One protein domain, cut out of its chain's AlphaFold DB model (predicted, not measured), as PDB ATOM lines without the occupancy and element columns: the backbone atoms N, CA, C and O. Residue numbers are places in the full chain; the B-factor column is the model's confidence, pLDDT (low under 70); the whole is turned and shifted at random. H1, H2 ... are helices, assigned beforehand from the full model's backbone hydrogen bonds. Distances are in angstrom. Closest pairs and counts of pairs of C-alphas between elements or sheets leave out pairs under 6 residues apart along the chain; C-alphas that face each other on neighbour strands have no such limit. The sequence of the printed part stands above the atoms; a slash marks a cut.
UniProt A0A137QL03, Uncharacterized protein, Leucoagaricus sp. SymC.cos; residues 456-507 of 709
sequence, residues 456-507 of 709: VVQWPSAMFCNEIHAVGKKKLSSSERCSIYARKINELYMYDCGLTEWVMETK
ATOM      1  N   VAL A 456     119.194 156.184 166.578       94.31
ATOM      2  CA  VAL A 456     119.527 154.939 165.868       94.31
ATOM      3  C   VAL A 456     120.905 155.098 165.234       94.31
ATOM      4  O   VAL A 456     121.079 155.867 164.294       94.31
ATOM      5  N   VAL A 457     121.894 154.390 165.777       96.31
ATOM      6  CA  VAL A 457     123.287 154.408 165.318       96.31
ATOM      7  C   VAL A 457     123.817 152.988 165.446       96.31
ATOM      8  O   VAL A 457     123.858 152.444 166.545       96.31
ATOM      9  N   GLN A 458     124.232 152.377 164.336       93.81
ATOM     10  CA  GLN A 458     124.645 150.967 164.328       93.81
ATOM     11  C   GLN A 458     125.905 150.708 165.180       93.81
ATOM     12  O   GLN A 458     126.027 149.654 165.799       93.81
ATOM     13  N   TRP A 459     126.817 151.687 165.245       93.94
ATOM     14  CA  TRP A 459     128.101 151.600 165.954       93.94
ATOM     15  C   TRP A 459     128.397 152.903 166.720       93.94
ATOM     16  O   TRP A 459     129.234 153.692 166.280       93.94
ATOM     17  N   PRO A 460     127.698 153.194 167.836       95.50
ATOM     18  CA  PRO A 460     127.925 154.421 168.592       95.50
ATOM     19  C   PRO A 460     129.317 154.420 169.239       95.50
ATOM     20  O   PRO A 460     129.827 153.367 169.629       95.50
ATOM     21  N   SER A 461     129.896 155.608 169.432       94.12
ATOM     22  CA  SER A 461     131.165 155.839 170.151       94.12
ATOM     23  C   SER A 461     131.249 155.086 171.481       94.12
ATOM     24  O   SER A 461     132.300 154.562 171.847       94.12
ATOM     25  N   ALA A 462     130.113 154.971 172.164       94.44
ATOM     26  CA  ALA A 462     129.939 154.287 173.434       94.44
ATOM     27  C   ALA A 462     130.302 152.784 173.422       94.44
ATOM     28  O   ALA A 462     130.634 152.234 174.470       94.44
ATOM     29  N   MET A 463     130.274 152.120 172.257       93.50
ATOM     30  CA  MET A 463     130.733 150.730 172.087       93.50
ATOM     31  C   MET A 463     132.254 150.588 172.247       93.50
ATOM     32  O   MET A 463     132.750 149.512 172.584       93.50
ATOM     33  N   PHE A 464     133.006 151.658 171.982       94.56
ATOM     34  CA  PHE A 464     134.460 151.638 171.909       94.56
ATOM     35  C   PHE A 464     135.060 152.227 173.188       94.56
ATOM     36  O   PHE A 464     135.302 153.429 173.297       94.56
ATOM     37  N   CYS A 465     135.358 151.363 174.162       92.50
ATOM     38  CA  CYS A 465     136.028 151.722 175.421       92.50
ATOM     39  C   CYS A 465     137.523 152.078 175.241       92.50
ATOM     40  O   CYS A 465     138.364 151.720 176.067       92.50
ATOM     41  N   ASN A 466     137.867 152.803 174.172       94.19
ATOM     42  CA  ASN A 466     139.228 153.213 173.830       94.19
ATOM     43  C   ASN A 466     139.871 154.034 174.957       94.19
ATOM     44  O   ASN A 466     141.064 153.890 175.199       94.19
ATOM     45  N   GLU A 467     139.080 154.802 175.714       91.75
ATOM     46  CA  GLU A 467     139.487 155.524 176.933       91.75
ATOM     47  C   GLU A 467     140.188 154.625 177.975       91.75
ATOM     48  O   GLU A 467     141.071 155.088 178.690       91.75
ATOM     49  N   ILE A 468     139.862 153.329 178.039       92.06
ATOM     50  CA  ILE A 468     140.465 152.374 178.987       92.06
ATOM     51  C   ILE A 468     141.826 151.851 178.487       92.06
ATOM     52  O   ILE A 468     142.668 151.445 179.290       92.06
ATOM     53  N   HIS A 469     142.066 151.882 177.172       87.50
ATOM     54  CA  HIS A 469     143.275 151.347 176.530       87.50
ATOM     55  C   HIS A 469     144.276 152.438 176.113       87.50
ATOM     56  O   HIS A 469     145.483 152.244 176.246       87.50
ATOM     57  N   ALA A 470     143.796 153.600 175.665       82.81
ATOM     58  CA  ALA A 470     144.612 154.743 175.248       82.81
ATOM     59  C   ALA A 470     145.461 155.314 176.397       82.81
ATOM     60  O   ALA A 470     146.550 155.838 176.176       82.81
ATOM     61  N   VAL A 471     145.010 155.137 177.642       78.88
ATOM     62  CA  VAL A 471     145.747 155.525 178.854       78.88
ATOM     63  C   VAL A 471     146.879 154.529 179.182       78.88
ATOM     64  O   VAL A 471     147.484 154.622 180.237       78.88
ATOM     65  N   GLY A 472     147.259 153.619 178.275       61.47
ATOM     66  CA  GLY A 472     148.236 152.529 178.470       61.47
ATOM     67  C   GLY A 472     149.659 152.876 178.958       61.47
ATOM     68  O   GLY A 472     150.465 151.966 179.125       61.47
ATOM     69  N   LYS A 473     149.979 154.152 179.228       75.31
ATOM     70  CA  LYS A 473     151.185 154.586 179.967       75.31
ATOM     71  C   LYS A 473     150.933 154.931 181.449       75.31
ATOM     72  O   LYS A 473     151.880 154.930 182.229       75.31
ATOM     73  N   LYS A 474     149.688 155.197 181.867       88.44
ATOM     74  CA  LYS A 474     149.283 155.399 183.272       88.44
ATOM     75  C   LYS A 474     148.413 154.220 183.723       88.44
ATOM     76  O   LYS A 474     147.483 153.812 183.033       88.44
ATOM     77  N   LYS A 475     148.696 153.652 184.897       91.12
ATOM     78  CA  LYS A 475     147.916 152.530 185.446       91.12
ATOM     79  C   LYS A 475     146.587 153.041 186.013       91.12
ATOM     80  O   LYS A 475     146.521 153.321 187.205       91.12
ATOM     81  N   LEU A 476     145.555 153.149 185.167       95.38
ATOM     82  CA  LEU A 476     144.195 153.507 185.594       95.38
ATOM     83  C   LEU A 476     143.750 152.644 186.784       95.38
ATOM     84  O   LEU A 476     143.734 151.408 186.716       95.38
ATOM     85  N   SER A 477     143.333 153.311 187.853       96.44
ATOM     86  CA  SER A 477     142.723 152.713 189.030       96.44
ATOM     87  C   SER A 477     141.498 151.879 188.648       96.44
ATOM     88  O   SER A 477     140.817 152.108 187.644       96.44
ATOM     89  N   SER A 478     141.170 150.886 189.472       95.69
ATOM     90  CA  SER A 478     139.905 150.154 189.337       95.69
ATOM     91  C   SER A 478     138.687 151.074 189.488       95.69
ATOM     92  O   SER A 478     137.668 150.804 188.861       95.69
ATOM     93  N   SER A 479     138.810 152.174 190.245       96.31
ATOM     94  CA  SER A 479     137.760 153.196 190.364       96.31
ATOM     95  C   SER A 479     137.566 153.967 189.051       96.31
ATOM     96  O   SER A 479     136.465 153.992 188.509       96.31
ATOM     97  N   GLU A 480     138.648 154.493 188.465       95.81
ATOM     98  CA  GLU A 480     138.607 155.246 187.198       95.81
ATOM     99  C   GLU A 480     138.086 154.389 186.037       95.81
ATOM    100  O   GLU A 480     137.280 154.839 185.226       95.81
ATOM    101  N   ARG A 481     138.478 153.110 185.975       95.62
ATOM    102  CA  ARG A 481     137.923 152.178 184.980       95.62
ATOM    103  C   ARG A 481     136.426 151.953 185.193       95.62
ATOM    104  O   ARG A 481     135.690 151.873 184.215       95.62
ATOM    105  N   CYS A 482     135.965 151.891 186.444       96.88
ATOM    106  CA  CYS A 482     134.544 151.769 186.771       96.88
ATOM    107  C   CYS A 482     133.745 153.011 186.339       96.88
ATOM    108  O   CYS A 482     132.704 152.865 185.700       96.88
ATOM    109  N   SER A 483     134.246 154.225 186.598       96.88
ATOM    110  CA  SER A 483     133.561 155.462 186.197       96.88
ATOM    111  C   SER A 483     133.534 155.659 184.675       96.88
ATOM    112  O   SER A 483     132.509 156.089 184.142       96.88
ATOM    113  N   ILE A 484     134.586 155.252 183.949       96.31
ATOM    114  CA  ILE A 484     134.575 155.201 182.475       96.31
ATOM    115  C   ILE A 484     133.507 154.212 181.973       96.31
ATOM    116  O   ILE A 484     132.704 154.577 181.114       96.31
ATOM    117  N   TYR A 485     133.424 152.994 182.528       96.69
ATOM    118  CA  TYR A 485     132.366 152.041 182.153       96.69
ATOM    119  C   TYR A 485     130.960 152.579 182.456       96.69
ATOM    120  O   TYR A 485     130.082 152.479 181.600       96.69
ATOM    121  N   ALA A 486     130.736 153.184 183.626       96.94
ATOM    122  CA  ALA A 486     129.447 153.775 183.988       96.94
ATOM    123  C   ALA A 486     129.040 154.897 183.015       96.94
ATOM    124  O   ALA A 486     127.905 154.919 182.532       96.94
ATOM    125  N   ARG A 487     129.986 155.774 182.642       96.19
ATOM    126  CA  ARG A 487     129.777 156.799 181.609       96.19
ATOM    127  C   ARG A 487     129.397 156.172 180.265       96.19
ATOM    128  O   ARG A 487     128.412 156.601 179.675       96.19
ATOM    129  N   LYS A 488     130.111 155.134 179.811       96.81
ATOM    130  CA  LYS A 488     129.825 154.441 178.538       96.81
ATOM    131  C   LYS A 488     128.485 153.707 178.532       96.81
ATOM    132  O   LYS A 488     127.815 153.694 177.507       96.81
ATOM    133  N   ILE A 489     128.047 153.156 179.664       95.38
ATOM    134  CA  ILE A 489     126.715 152.541 179.806       95.38
ATOM    135  C   ILE A 489     125.607 153.603 179.706       95.38
ATOM    136  O   ILE A 489     124.623 153.400 178.994       95.38
ATOM    137  N   ASN A 490     125.787 154.759 180.350       95.75
ATOM    138  CA  ASN A 490     124.846 155.880 180.255       95.75
ATOM    139  C   ASN A 490     124.829 156.507 178.848       95.75
ATOM    140  O   ASN A 490     123.765 156.876 178.354       95.75
ATOM    141  N   GLU A 491     125.984 156.568 178.177       95.44
ATOM    142  CA  GLU A 491     126.113 156.958 176.769       95.44
ATOM    143  C   GLU A 491     125.339 155.967 175.871       95.44
ATOM    144  O   GLU A 491     124.433 156.380 175.149       95.44
ATOM    145  N   LEU A 492     125.590 154.652 175.994       95.38
ATOM    146  CA  LEU A 492     124.880 153.579 175.271       95.38
ATOM    147  C   LEU A 492     123.356 153.623 175.453       95.38
ATOM    148  O   LEU A 492     122.624 153.322 174.510       95.38
ATOM    149  N   TYR A 493     122.853 153.997 176.635       94.50
ATOM    150  CA  TYR A 493     121.412 154.046 176.908       94.50
ATOM    151  C   TYR A 493     120.654 154.998 175.964       94.50
ATOM    152  O   TYR A 493     119.506 154.718 175.603       94.50
ATOM    153  N   MET A 494     121.305 156.083 175.527       95.56
ATOM    154  CA  MET A 494     120.744 157.089 174.615       95.56
ATOM    155  C   MET A 494     120.736 156.651 173.141       95.56
ATOM    156  O   MET A 494     120.019 157.243 172.332       95.56
ATOM    157  N   TYR A 495     121.481 155.602 172.787       96.50
ATOM    158  CA  TYR A 495     121.530 155.053 171.434       96.50
ATOM    159  C   TYR A 495     120.625 153.822 171.276       96.50
ATOM    160  O   TYR A 495     120.208 153.172 172.244       96.50
ATOM    161  N   ASP A 496     120.316 153.502 170.022       95.56
ATOM    162  CA  ASP A 496     119.764 152.218 169.605       95.56
ATOM    163  C   ASP A 496     120.688 151.602 168.552       95.56
ATOM    164  O   ASP A 496     120.827 152.132 167.451       95.56
ATOM    165  N   CYS A 497     121.325 150.480 168.889       93.94
ATOM    166  CA  CYS A 497     122.247 149.746 168.016       93.94
ATOM    167  C   CYS A 497     121.523 148.896 166.951       93.94
ATOM    168  O   CYS A 497     121.999 147.829 166.569       93.94
ATOM    169  N   GLY A 498     120.341 149.337 166.512       90.88
ATOM    170  CA  GLY A 498     119.434 148.570 165.656       90.88
ATOM    171  C   GLY A 498     118.707 147.431 166.379       90.88
ATOM    172  O   GLY A 498     118.049 146.624 165.728       90.88
ATOM    173  N   LEU A 499     118.782 147.334 167.713       86.12
ATOM    174  CA  LEU A 499     118.120 146.253 168.451       86.12
ATOM    175  C   LEU A 499     116.599 146.437 168.464       86.12
ATOM    176  O   LEU A 499     115.874 145.459 168.285       86.12
ATOM    177  N   THR A 500     116.098 147.667 168.622       90.62
ATOM    178  CA  THR A 500     114.650 147.919 168.513       90.62
ATOM    179  C   THR A 500     114.159 147.672 167.087       90.62
ATOM    180  O   THR A 500     113.080 147.113 166.908       90.62
ATOM    181  N   GLU A 501     114.960 148.017 166.077       91.69
ATOM    182  CA  GLU A 501     114.658 147.730 164.671       91.69
ATOM    183  C   GLU A 501     114.616 146.220 164.399       91.69
ATOM    184  O   GLU A 501     113.629 145.736 163.858       91.69
ATOM    185  N   TRP A 502     115.597 145.448 164.873       90.94
ATOM    186  CA  TRP A 502     115.611 143.989 164.741       90.94
ATOM    187  C   TRP A 502     114.462 143.302 165.499       90.94
ATOM    188  O   TRP A 502     113.868 142.347 164.993       90.94
ATOM    189  N   VAL A 503     114.095 143.790 166.691       92.88
ATOM    190  CA  VAL A 503     112.918 143.298 167.434       92.88
ATOM    191  C   VAL A 503     111.619 143.640 166.697       92.88
ATOM    192  O   VAL A 503     110.706 142.814 166.661       92.88
ATOM    193  N   MET A 504     111.531 144.821 166.078       91.56
ATOM    194  CA  MET A 504     110.405 145.201 165.220       91.56
ATOM    195  C   MET A 504     110.347 144.310 163.973       91.56
ATOM    196  O   MET A 504     109.309 143.690 163.745       91.56
ATOM    197  N   GLU A 505     111.443 144.164 163.216       92.19
ATOM    198  CA  GLU A 505     111.515 143.284 162.039       92.19
ATOM    199  C   GLU A 505     111.095 141.868 162.424       92.19
ATOM    200  O   GLU A 505     110.149 141.348 161.850       92.19
ATOM    201  N   THR A 506     111.706 141.273 163.452       89.00
ATOM    202  CA  THR A 506     111.404 139.904 163.902       89.00
ATOM    203  C   THR A 506     109.937 139.730 164.314       89.00
ATOM    204  O   THR A 506     109.356 138.669 164.090       89.00
ATOM    205  N   LYS A 507     109.300 140.770 164.870       92.31
ATOM    206  CA  LYS A 507     107.872 140.752 165.223       92.31
ATOM    207  C   LYS A 507     106.949 140.858 163.998       92.31
ATOM    208  O   LYS A 507     105.884 140.245 164.006       92.31
TER     209      LYS A 507
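What this domain is: This is residues 456 to 507 of the 709 residues of an uncharacterized protein of Leucoagaricus sp. SymC.cos (UniProt A0A137QL03). The model is a slender rod built like a long, narrow U with an extended end: the long helix H2 makes one side, and residues 456 to 465 with the short helix H1 make the other. Residues 469 to 475 stick out at the turn of the U, and residues 502 to 507 of H3 stick out at the other end of the rod. The printed part has 52 residues with three named helices, in the order H1, H2, H3, and no named strand; the class is all helix. It is only just loose, close to extended, with a radius of gyration of the C-alphas of 14.4 A and spans of 47 by 16 by 14 A.

How they stand to each other: Look first at H2, residues 478 to 493, the longest helix. Near it find H1, residues 466 to 470; the two only just touch, with 3 pairs of C-alphas within 8 A. Their closest C-alphas are those of Ile 468 and Arg 481, 6.5 A apart, and H2 touches H1 with residues 481 to 484 alone. H3, residues 499 to 507, is apart from both H1 and H2. In H1, H2 and H3 every O i to N i+4 pair is within hydrogen-bond range.

Where its parts are: Find C-alpha 478 at (139.905, 150.154, 189.337); from there H2 runs 22.6 A to C-alpha 493 at (121.412, 154.046, 176.908). H1, residues 466 to 470, measures 5.8 A. H3 begins at Leu 499 and runs 12.1 A to C-alpha 507 at (107.872, 140.752, 165.223).

The domain as a whole: The two C-alphas farthest apart are those of Lys 473 and Lys 507, at 47.8 A. The printed part has no cut. The link from H1 to H2 is short, and that from H2 to H3 is tight. The mean pLDDT of the printed part is 92.4, and residue 472 alone is under 70.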